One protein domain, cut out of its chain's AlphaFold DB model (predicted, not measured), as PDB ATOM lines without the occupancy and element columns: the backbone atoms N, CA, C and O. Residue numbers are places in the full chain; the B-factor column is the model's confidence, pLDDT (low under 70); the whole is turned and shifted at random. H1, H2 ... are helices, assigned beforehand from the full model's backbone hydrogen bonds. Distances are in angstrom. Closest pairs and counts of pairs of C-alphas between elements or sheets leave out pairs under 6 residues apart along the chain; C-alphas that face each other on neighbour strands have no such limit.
ATOM      1  N   ARG A 169      39.952  31.690  44.175       95.00
ATOM      2  CA  ARG A 169      40.066  32.143  45.566       95.00
ATOM      3  C   ARG A 169      40.218  33.660  45.651       95.00
ATOM      4  O   ARG A 169      39.494  34.276  46.426       95.00
ATOM      5  N   TYR A 170      41.055  34.265  44.810       94.38
ATOM      6  CA  TYR A 170      41.200  35.722  44.746       94.38
ATOM      7  C   TYR A 170      39.861  36.431  44.485       94.38
ATOM      8  O   TYR A 170      39.516  37.384  45.187       94.38
ATOM      9  N   TYR A 171      39.067  35.965  43.512       94.56
ATOM     10  CA  TYR A 171      37.746  36.553  43.268       94.56
ATOM     11  C   TYR A 171      36.803  36.355  44.454       94.56
ATOM     12  O   TYR A 171      36.121  37.298  44.851       94.56
ATOM     13  N   ALA A 172      36.779  35.165  45.056       95.44
ATOM     14  CA  ALA A 172      35.933  34.898  46.214       95.44
ATOM     15  C   ALA A 172      36.297  35.788  47.417       95.44
ATOM     16  O   ALA A 172      35.415  36.365  48.048       95.44
ATOM     17  N   GLU A 173      37.585  35.965  47.710       93.50
ATOM     18  CA  GLU A 173      38.056  36.831  48.795       93.50
ATOM     19  C   GLU A 173      37.679  38.297  48.561       93.50
ATOM     20  O   GLU A 173      37.172  38.957  49.467       93.50
ATOM     21  N   ASN A 174      37.852  38.804  47.337       91.81
ATOM     22  CA  ASN A 174      37.433  40.165  47.004       91.81
ATOM     23  C   ASN A 174      35.911  40.333  47.033       91.81
ATOM     24  O   ASN A 174      35.416  41.356  47.502       91.81
ATOM     25  N   GLY A 175      35.158  39.321  46.593       93.31
ATOM     26  CA  GLY A 175      33.701  39.321  46.687       93.31
ATOM     27  C   GLY A 175      33.245  39.398  48.140       93.31
ATOM     28  O   GLY A 175      32.376  40.198  48.479       93.31
ATOM     29  N   LYS A 176      33.901  38.645  49.025       95.19
ATOM     30  CA  LYS A 176      33.620  38.666  50.460       95.19
ATOM     31  C   LYS A 176      33.904  40.030  51.084       95.19
ATOM     32  O   LYS A 176      33.042  40.560  51.773       95.19
ATOM     33  N   LYS A 177      35.045  40.650  50.774       92.19
ATOM     34  CA  LYS A 177      35.366  42.008  51.253       92.19
ATOM     35  C   LYS A 177      34.307  43.029  50.844       92.19
ATOM     36  O   LYS A 177      33.923  43.872  51.649       92.19
ATOM     37  N   LEU A 178      33.837  42.966  49.599       91.38
ATOM     38  CA  LEU A 178      32.774  43.841  49.099       91.38
ATOM     39  C   LEU A 178      31.437  43.576  49.809       91.38
ATOM     40  O   LEU A 178      30.751  44.518  50.200       91.38
ATOM     41  N   LEU A 179      31.094  42.306  50.039       92.88
ATOM     42  CA  LEU A 179      29.898  41.916  50.787       92.88
ATOM     43  C   LEU A 179      29.935  42.405  52.250       92.88
ATOM     44  O   LEU A 179      28.913  42.878  52.763       92.88
ATOM     45  N   ASP A 180      31.103  42.332  52.895       94.12
ATOM     46  CA  ASP A 180      31.329  42.728  54.291       94.12
ATOM     47  C   ASP A 180      31.226  44.248  54.499       94.12
ATOM     48  O   ASP A 180      30.813  44.700  55.567       94.12
ATOM     49  N   ARG A 181      31.512  45.059  53.466       91.88
ATOM     50  CA  ARG A 181      31.283  46.521  53.498       91.88
ATOM     51  C   ARG A 181      29.807  46.888  53.632       91.88
ATOM     52  O   ARG A 181      29.500  47.999  54.053       91.88
ATOM     53  N   ASN A 182      28.906  45.961  53.299       87.69
ATOM     54  CA  ASN A 182      27.459  46.102  53.445       87.69
ATOM     55  C   ASN A 182      26.871  47.328  52.713       87.69
ATOM     56  O   ASN A 182      25.982  48.004  53.226       87.69
ATOM     57  N   ILE A 183      27.378  47.608  51.508       87.69
ATOM     58  CA  ILE A 183      26.901  48.666  50.606       87.69
ATOM     59  C   ILE A 183      26.302  47.992  49.360       87.69
ATOM     60  O   ILE A 183      26.901  47.057  48.822       87.69
ATOM     61  N   LEU A 184      25.129  48.425  48.880       80.94
ATOM     62  CA  LEU A 184      24.446  47.725  47.780       80.94
ATOM     63  C   LEU A 184      25.259  47.682  46.470       80.94
ATOM     64  O   LEU A 184      25.415  46.584  45.931       80.94
ATOM     65  N   PRO A 185      25.791  48.803  45.935       85.75
ATOM     66  CA  PRO A 185      26.664  48.749  44.762       85.75
ATOM     67  C   PRO A 185      27.780  47.700  44.878       85.75
ATOM     68  O   PRO A 185      28.013  46.937  43.939       85.75
ATOM     69  N   ASP A 186      28.396  47.599  46.058       87.81
ATOM     70  CA  ASP A 186      29.438  46.615  46.354       87.81
ATOM     71  C   ASP A 186      28.868  45.188  46.413       87.81
ATOM     72  O   ASP A 186      29.529  44.249  45.987       87.81
ATOM     73  N   THR A 187      27.618  45.007  46.846       89.69
ATOM     74  CA  THR A 187      26.937  43.700  46.894       89.69
ATOM     75  C   THR A 187      26.666  43.147  45.489       89.69
ATOM     76  O   THR A 187      26.859  41.955  45.241       89.69
ATOM     77  N   HIS A 188      26.294  44.000  44.527       87.25
ATOM     78  CA  HIS A 188      26.190  43.591  43.120       87.25
ATOM     79  C   HIS A 188      27.547  43.178  42.541       87.25
ATOM     80  O   HIS A 188      27.644  42.156  41.860       87.25
ATOM     81  N   GLN A 189      28.601  43.943  42.829       87.75
ATOM     82  CA  GLN A 189      29.952  43.607  42.384       87.75
ATOM     83  C   GLN A 189      30.468  42.320  43.054       87.75
ATOM     84  O   GLN A 189      31.062  41.475  42.384       87.75
ATOM     85  N   ALA A 190      30.172  42.121  44.341       91.12
ATOM     86  CA  ALA A 190      30.470  40.895  45.072       91.12
ATOM     87  C   ALA A 190      29.822  39.675  44.409       91.12
ATOM     88  O   ALA A 190      30.483  38.659  44.199       91.12
ATOM     89  N   LEU A 191      28.550  39.788  44.007       92.00
ATOM     90  CA  LEU A 191      27.847  38.725  43.290       92.00
ATOM     91  C   LEU A 191      28.538  38.362  41.963       92.00
ATOM     92  O   LEU A 191      28.650  37.180  41.639       92.00
ATOM     93  N   ILE A 192      29.041  39.349  41.210       90.62
ATOM     94  CA  ILE A 192      29.813  39.102  39.978       90.62
ATOM     95  C   ILE A 192      31.085  38.305  40.294       90.62
ATOM     96  O   ILE A 192      31.347  37.291  39.645       90.62
ATOM     97  N   TYR A 193      31.839  38.712  41.315       92.19
ATOM     98  CA  TYR A 193      33.057  38.013  41.729       92.19
ATOM     99  C   TYR A 193      32.784  36.580  42.201       92.19
ATOM    100  O   TYR A 193      33.499  35.661  41.801       92.19
ATOM    101  N   PHE A 194      31.717  36.349  42.970       94.62
ATOM    102  CA  PHE A 194      31.333  34.995  43.375       94.62
ATOM    103  C   PHE A 194      30.922  34.118  42.189       94.62
ATOM    104  O   PHE A 194      31.263  32.935  42.151       94.62
ATOM    105  N   ASN A 195      30.251  34.686  41.184       92.94
ATOM    106  CA  ASN A 195      29.928  33.960  39.956       92.94
ATOM    107  C   ASN A 195      31.195  33.562  39.186       92.94
ATOM    108  O   ASN A 195      31.315  32.406  38.779       92.94
ATOM    109  N   TRP A 196      32.167  34.468  39.035       94.12
ATOM    110  CA  TRP A 196      33.448  34.142  38.397       94.12
ATOM    111  C   TRP A 196      34.232  33.082  39.167       94.12
ATOM    112  O   TRP A 196      34.687  32.110  38.564       94.12
ATOM    113  N   ALA A 197      34.326  33.212  40.492       95.12
ATOM    114  CA  ALA A 197      34.948  32.203  41.342       95.12
ATOM    115  C   ALA A 197      34.283  30.829  41.164       95.12
ATOM    116  O   ALA A 197      34.976  29.821  41.037       95.12
ATOM    117  N   SER A 198      32.948  30.777  41.079       94.94
ATOM    118  CA  SER A 198      32.204  29.525  40.901       94.94
ATOM    119  C   SER A 198      32.495  28.872  39.552       94.94
ATOM    120  O   SER A 198      32.660  27.654  39.489       94.94
ATOM    121  N   VAL A 199      32.565  29.660  38.476       94.50
ATOM    122  CA  VAL A 199      32.909  29.150  37.141       94.50
ATOM    123  C   VAL A 199      34.333  28.593  37.132       94.50
ATOM    124  O   VAL A 199      34.547  27.463  36.695       94.50
ATOM    125  N   LEU A 200      35.294  29.327  37.694       95.44
ATOM    126  CA  LEU A 200      36.688  28.881  37.770       95.44
ATOM    127  C   LEU A 200      36.856  27.641  38.651       95.44
ATOM    128  O   LEU A 200      37.623  26.747  38.299       95.44
ATOM    129  N   CYS A 201      36.096  27.511  39.741       94.94
ATOM    130  CA  CYS A 201      36.068  26.274  40.522       94.94
ATOM    131  C   CYS A 201      35.634  25.078  39.670       94.94
ATOM    132  O   CYS A 201      36.245  24.013  39.740       94.94
ATOM    133  N   HIS A 202      34.607  25.247  38.834       93.56
ATOM    134  CA  HIS A 202      34.192  24.198  37.909       93.56
ATOM    135  C   HIS A 202      35.253  23.903  36.845       93.56
ATOM    136  O   HIS A 202      35.444  22.737  36.500       93.56
ATOM    137  N   HIS A 203      35.979  24.911  36.354       94.19
ATOM    138  CA  HIS A 203      37.120  24.695  35.458       94.19
ATOM    139  C   HIS A 203      38.210  23.862  36.153       94.19
ATOM    140  O   HIS A 203      38.618  22.824  35.635       94.19
ATOM    141  N   ALA A 204      38.597  24.236  37.376       94.31
ATOM    142  CA  ALA A 204      39.570  23.508  38.191       94.31
ATOM    143  C   ALA A 204      39.158  22.039  38.425       94.31
ATOM    144  O   ALA A 204      39.967  21.129  38.239       94.31
ATOM    145  N   GLN A 205      37.887  21.786  38.748       92.31
ATOM    146  CA  GLN A 205      37.332  20.435  38.937       92.31
ATOM    147  C   GLN A 205      37.296  19.578  37.663       92.31
ATOM    148  O   GLN A 205      37.170  18.356  37.737       92.31
ATOM    149  N   ARG A 206      37.346  20.194  36.478       91.06
ATOM    150  CA  ARG A 206      37.464  19.452  35.214       91.06
ATOM    151  C   ARG A 206      38.903  19.040  34.933       91.06
ATOM    152  O   ARG A 206      39.114  17.995  34.325       91.06
ATOM    153  N   ILE A 207      39.871  19.836  35.384       92.00
ATOM    154  CA  ILE A 207      41.303  19.553  35.229       92.00
ATOM    155  C   ILE A 207      41.714  18.379  36.131       92.00
ATOM    156  O   ILE A 207      42.430  17.481  35.693       92.00
ATOM    157  N   THR A 208      41.226  18.346  37.374       86.06
ATOM    158  CA  THR A 208      41.497  17.269  38.340       86.06
ATOM    159  C   THR A 208      40.243  16.880  39.111       86.06
ATOM    160  O   THR A 208      39.351  17.690  39.331       86.06
ATOM    161  N   ARG A 209      40.194  15.637  39.601       78.12
ATOM    162  CA  ARG A 209      39.091  15.141  40.444       78.12
ATOM    163  C   ARG A 209      39.105  15.706  41.870       78.12
ATOM    164  O   ARG A 209      38.224  15.362  42.656       78.12
ATOM    165  N   TYR A 210      40.097  16.520  42.224       82.00
ATOM    166  CA  TYR A 210      40.176  17.141  43.541       82.00
ATOM    167  C   TYR A 210      39.056  18.173  43.738       82.00
ATOM    168  O   TYR A 210      38.811  19.018  42.877       82.00
ATOM    169  N   GLN A 211      38.391  18.114  44.892       80.25
ATOM    170  CA  GLN A 211      37.315  19.028  45.267       80.25
ATOM    171  C   GLN A 211      37.626  19.658  46.627       80.25
ATOM    172  O   GLN A 211      37.732  18.954  47.629       80.25
ATOM    173  N   ASP A 212      37.740  20.987  46.666       86.88
ATOM    174  CA  ASP A 212      37.756  21.752  47.914       86.88
ATOM    175  C   ASP A 212      36.303  21.994  48.361       86.88
ATOM    176  O   ASP A 212      35.685  23.011  48.038       86.88
ATOM    177  N   PHE A 213      35.713  20.992  49.022       87.69
ATOM    178  CA  PHE A 213      34.299  21.016  49.418       87.69
ATOM    179  C   PHE A 213      33.954  22.223  50.284       87.69
ATOM    180  O   PHE A 213      32.928  22.858  50.055       87.69
ATOM    181  N   LYS A 214      34.832  22.563  51.232       92.38
ATOM    182  CA  LYS A 214      34.609  23.684  52.142       92.38
ATOM    183  C   LYS A 214      34.573  25.004  51.376       92.38
ATOM    184  O   LYS A 214      33.635  25.771  51.546       92.38
ATOM    185  N   PHE A 215      35.544  25.239  50.493       92.81
ATOM    186  CA  PHE A 215      35.569  26.459  49.688       92.81
ATOM    187  C   PHE A 215      34.307  26.614  48.821       92.81
ATOM    188  O   PHE A 215      33.763  27.709  48.700       92.81
ATOM    189  N   LEU A 216      33.794  25.515  48.262       91.50
ATOM    190  CA  LEU A 216      32.562  25.524  47.466       91.50
ATOM    191  C   LEU A 216      31.301  25.773  48.297       91.50
ATOM    192  O   LEU A 216      30.363  26.397  47.802       91.50
ATOM    193  N   GLU A 217      31.242  25.248  49.518       94.12
ATOM    194  CA  GLU A 217      30.149  25.514  50.457       94.12
ATOM    195  C   GLU A 217      30.145  26.981  50.886       94.12
ATOM    196  O   GLU A 217      29.116  27.644  50.752       94.12
ATOM    197  N   ASP A 218      31.309  27.505  51.279       95.19
ATOM    198  CA  ASP A 218      31.496  28.913  51.634       95.19
ATOM    199  C   ASP A 218      31.076  29.834  50.472       95.19
ATOM    200  O   ASP A 218      30.334  30.798  50.663       95.19
ATOM    201  N   LEU A 219      31.473  29.500  49.240       94.75
ATOM    202  CA  LEU A 219      31.128  30.279  48.052       94.75
ATOM    203  C   LEU A 219      29.619  30.294  47.760       94.75
ATOM    204  O   LEU A 219      29.074  31.330  47.373       94.75
ATOM    205  N   LYS A 220      28.931  29.158  47.938       95.56
ATOM    206  CA  LYS A 220      27.468  29.076  47.785       95.56
ATOM    207  C   LYS A 220      26.759  29.937  48.821       95.56
ATOM    208  O   LYS A 220      25.816  30.641  48.466       95.56
ATOM    209  N   GLU A 221      27.225  29.885  50.063       97.00
ATOM    210  CA  GLU A 221      26.669  30.670  51.159       97.00
ATOM    211  C   GLU A 221      26.849  32.174  50.915       97.00
ATOM    212  O   GLU A 221      25.880  32.929  50.961       97.00
ATOM    213  N   TRP A 222      28.054  32.632  50.559       97.00
ATOM    214  CA  TRP A 222      28.287  34.057  50.291       97.00
ATOM    215  C   TRP A 222      27.485  34.569  49.095       97.00
ATOM    216  O   TRP A 222      26.944  35.676  49.126       97.00
ATOM    217  N   ARG A 223      27.342  33.747  48.051       96.12
ATOM    218  CA  ARG A 223      26.477  34.074  46.919       96.12
ATOM    219  C   ARG A 223      25.014  34.208  47.351       96.12
ATOM    220  O   ARG A 223      24.363  35.176  46.960       96.12
ATOM    221  N   TYR A 224      24.514  33.273  48.156       96.12
ATOM    222  CA  TYR A 224      23.153  33.320  48.690       96.12
ATOM    223  C   TYR A 224      22.913  34.601  49.503       96.12
ATOM    224  O   TYR A 224      21.915  35.287  49.292       96.12
ATOM    225  N   GLN A 225      23.870  34.995  50.347       96.12
ATOM    226  CA  GLN A 225      23.800  36.243  51.111       96.12
ATOM    227  C   GLN A 225      23.714  37.487  50.212       96.12
ATOM    228  O   GLN A 225      22.921  38.385  50.496       96.12
ATOM    229  N   CYS A 226      24.477  37.548  49.113       93.69
ATOM    230  CA  CYS A 226      24.337  38.622  48.123       93.69
ATOM    231  C   CYS A 226      22.939  38.648  47.494       93.69
ATOM    232  O   CYS A 226      22.333  39.711  47.384       93.69
ATOM    233  N   GLU A 227      22.432  37.487  47.072       94.31
ATOM    234  CA  GLU A 227      21.124  37.368  46.420       94.31
ATOM    235  C   GLU A 227      19.978  37.785  47.357       94.31
ATOM    236  O   GLU A 227      19.079  38.509  46.929       94.31
ATOM    237  N   GLU A 228      20.022  37.391  48.633       95.38
ATOM    238  CA  GLU A 228      19.042  37.816  49.640       95.38
ATOM    239  C   GLU A 228      19.113  39.320  49.914       95.38
ATOM    240  O   GLU A 228      18.072  39.974  49.947       95.38
ATOM    241  N   LYS A 229      20.318  39.899  50.046       93.38
ATOM    242  CA  LYS A 229      20.479  41.352  50.234       93.38
ATOM    243  C   LYS A 229      19.904  42.143  49.059       93.38
ATOM    244  O   LYS A 229      19.118  43.063  49.270       93.38
ATOM    245  N   ILE A 230      20.239  41.752  47.828       91.50
ATOM    246  CA  ILE A 230      19.714  42.394  46.614       91.50
ATOM    247  C   ILE A 230      18.188  42.254  46.556       91.50
ATOM    248  O   ILE A 230      17.489  43.223  46.265       91.50
ATOM    249  N   ARG A 231      17.644  41.069  46.865       92.62
ATOM    250  CA  ARG A 231      16.193  40.839  46.874       92.62
ATOM    251  C   ARG A 231      15.481  41.696  47.920       92.62
ATOM    252  O   ARG A 231      14.435  42.259  47.611       92.62
ATOM    253  N   ALA A 232      16.019  41.780  49.136       92.38
ATOM    254  CA  ALA A 232      15.445  42.582  50.210       92.38
ATOM    255  C   ALA A 232      15.330  44.057  49.802       92.38
ATOM    256  O   ALA A 232      14.287  44.670  50.014       92.38
ATOM    257  N   GLU A 233      16.351  44.595  49.136       88.31
ATOM    258  CA  GLU A 233      16.314  45.970  48.644       88.31
ATOM    259  C   GLU A 233      15.340  46.160  47.476       88.31
ATOM    260  O   GLU A 233      14.606  47.146  47.444       88.31
ATOM    261  N   MET A 234      15.254  45.203  46.546       85.06
ATOM    262  CA  MET A 234      14.236  45.258  45.490       85.06
ATOM    263  C   MET A 234      12.817  45.295  46.079       85.06
ATOM    264  O   MET A 234      11.996  46.091  45.627       85.06
ATOM    265  N   LEU A 235      12.549  44.503  47.122       88.19
ATOM    266  CA  LEU A 235      11.269  44.519  47.837       88.19
ATOM    267  C   LEU A 235      11.030  45.841  48.579       88.19
ATOM    268  O   LEU A 235       9.900  46.327  48.611       88.19
ATOM    269  N   GLU A 236      12.069  46.448  49.157       86.44
ATOM    270  CA  GLU A 236      11.967  47.764  49.792       86.44
ATOM    271  C   GLU A 236      11.625  48.849  48.761       86.44
ATOM    272  O   GLU A 236      10.693  49.629  48.975       86.44
ATOM    273  N   ILE A 237      12.311  48.861  47.615       80.62
ATOM    274  CA  ILE A 237      12.029  49.774  46.500       80.62
ATOM    275  C   ILE A 237      10.591  49.588  46.017       80.62
ATOM    276  O   ILE A 237       9.876  50.578  45.866       80.62
ATOM    277  N   GLU A 238      10.145  48.345  45.822       78.94
ATOM    278  CA  GLU A 238       8.761  48.045  45.462       78.94
ATOM    279  C   GLU A 238       7.798  48.589  46.528       78.94
ATOM    280  O   GLU A 238       6.902  49.364  46.203       78.94
ATOM    281  N   SER A 239       8.007  48.293  47.812       75.81
ATOM    282  CA  SER A 239       7.124  48.751  48.896       75.81
ATOM    283  C   SER A 239       7.045  50.284  49.022       75.81
ATOM    284  O   SER A 239       5.967  50.842  49.259       75.81
ATOM    285  N   ASN A 240       8.156  50.983  48.776       71.31
ATOM    286  CA  ASN A 240       8.249  52.443  48.792       71.31
ATOM    287  C   ASN A 240       7.689  53.092  47.511       71.31
ATOM    288  O   ASN A 240       7.269  54.249  47.533       71.31
ATOM    289  N   GLN A 241       7.659  52.367  46.390       58.38
ATOM    290  CA  GLN A 241       6.992  52.807  45.162       58.38
ATOM    291  C   GLN A 241       5.477  52.549  45.208       58.38
ATOM    292  O   GLN A 241       4.699  53.403  44.780       58.38
ATOM    293  N   TYR A 242       5.039  51.430  45.791       51.25
ATOM    294  CA  TYR A 242       3.622  51.065  45.903       51.25
ATOM    295  C   TYR A 242       2.871  51.826  47.003       51.25
ATOM    296  O   TYR A 242       1.659  51.995  46.896       51.25
ATOM    297  N   SER A 243       3.560  52.410  47.987       43.12
ATOM    298  CA  SER A 243       2.952  53.347  48.951       43.12
ATOM    299  C   SER A 243       2.595  54.722  48.350       43.12
ATOM    300  O   SER A 243       2.072  55.586  49.053       43.12
ATOM    301  N   ARG A 244       2.799  54.932  47.038       42.62
ATOM    302  CA  ARG A 244       2.355  56.137  46.312       42.62
ATOM    303  C   ARG A 244       1.401  55.872  45.141       42.62
ATOM    304  O   ARG A 244       1.134  56.792  44.373       42.62
ATOM    305  N   VAL A 245       0.860  54.655  45.025       41.28
ATOM    306  CA  VAL A 245      -0.170  54.300  44.030       41.28
ATOM    307  C   VAL A 245      -1.286  53.498  44.706       41.28
ATOM    308  O   VAL A 245      -1.561  52.352  44.371       41.28
ATOM    309  N   GLU A 246      -1.968  54.118  45.666       38.88
ATOM    310  CA  GLU A 246      -3.379  53.807  45.899       38.88
ATOM    311  C   GLU A 246      -4.213  54.823  45.118       38.88
ATOM    312  O   GLU A 246      -4.655  55.841  45.643       38.88
ATOM    313  N   MET A 247      -4.404  54.556  43.825       31.89
ATOM    314  CA  MET A 247      -5.520  55.134  43.085       31.89
ATOM    315  C   MET A 247      -6.128  54.067  42.169       31.89
ATOM    316  O   MET A 247      -5.602  53.719  41.120       31.89
ATOM    317  N   GLU A 248      -7.221  53.516  42.692       33.72
ATOM    318  CA  GLU A 248      -8.380  52.936  42.015       33.72
ATOM    319  C   GLU A 248      -8.195  51.781  41.018       33.72
ATOM    320  O   GLU A 248      -7.893  51.910  39.836       33.72
TER     321      GLU A 248
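This is residues 169 to 248 of the 417 residues of the protein "Hypothetical protein" of Rotaria socialis (UniProt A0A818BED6). Three helices of growing length, H1, H2 and H3, run up and down along one rod, with the short H1 packed on residues 186 to 197 of H2 and the long H3 folding back along H2 to make a helical hairpin. Residues 234 to 248, of which 234 to 242 belong to H3, stick out at one end, and residues 203 to 210, of which 203 to 207 belong to H2, stick out at the other. The printed part has 80 residues with three named helices, in the order H1, H2, H3, and no named strand; the class is all helix. The whole is loose, with a radius of gyration of the C-alphas of 16.7 A, and its C-alphas span 61 by 25 by 16 A.

H1 is residues 169 to 180 and is 16.3 A from first to last C-alpha; it begins at C-alpha 169, at (40.066, 32.143, 45.566). H2 is residues 184 to 207 and is 35.1 A long, with C-alpha 184 at (24.446, 47.725, 47.780). H3 is residues 213 to 242, the longest helix, 43.1 A from first to last C-alpha; it ends at C-alpha 242, at (3.622, 51.065, 45.903). Residues 243 to 248 follow it.

H1, H2 and H3 form an up-and-down bundle, each helix running against the one before it. H1 and H2 touch and form a helical hairpin, opposite ways at a shallow tilt of 22 degrees; their closest C-alphas, of Gly 175 and Ala 190, are 3.9 A apart. H2 and H3 touch and form a second helical hairpin, opposite ways at a shallow tilt of 31 degrees; their closest C-alphas, of Thr 187 and Cys 226, are 5.8 A apart. H3 touches H2 with residues 216 to 230 alone. H1 and H3 only just touch, with 3 pairs of C-alphas within 8 A, the closest those of Ala 172 and Leu 219 at 6.9 A; H3 does so with residues 219 to 226 alone. These two run the same way at a steep tilt of 36 degrees, only just past shallow. In H1, H2 and H3 every O i to N i+4 pair is within hydrogen-bond range.

The two C-alphas farthest apart, those of Thr 208 and Glu 248, are 61.4 A from each other. Without the stretches that stand free, the body has 57 residues and spans 34 by 18 by 16 A, with a radius of gyration of 10.5 A. The printed part has no cut, and the links from H1 to H2 and from H2 to H3 are tight, with 3 and 5 residues between the helices. The mean pLDDT of the printed part is 86.0, and residues 241 to 248 are under 70.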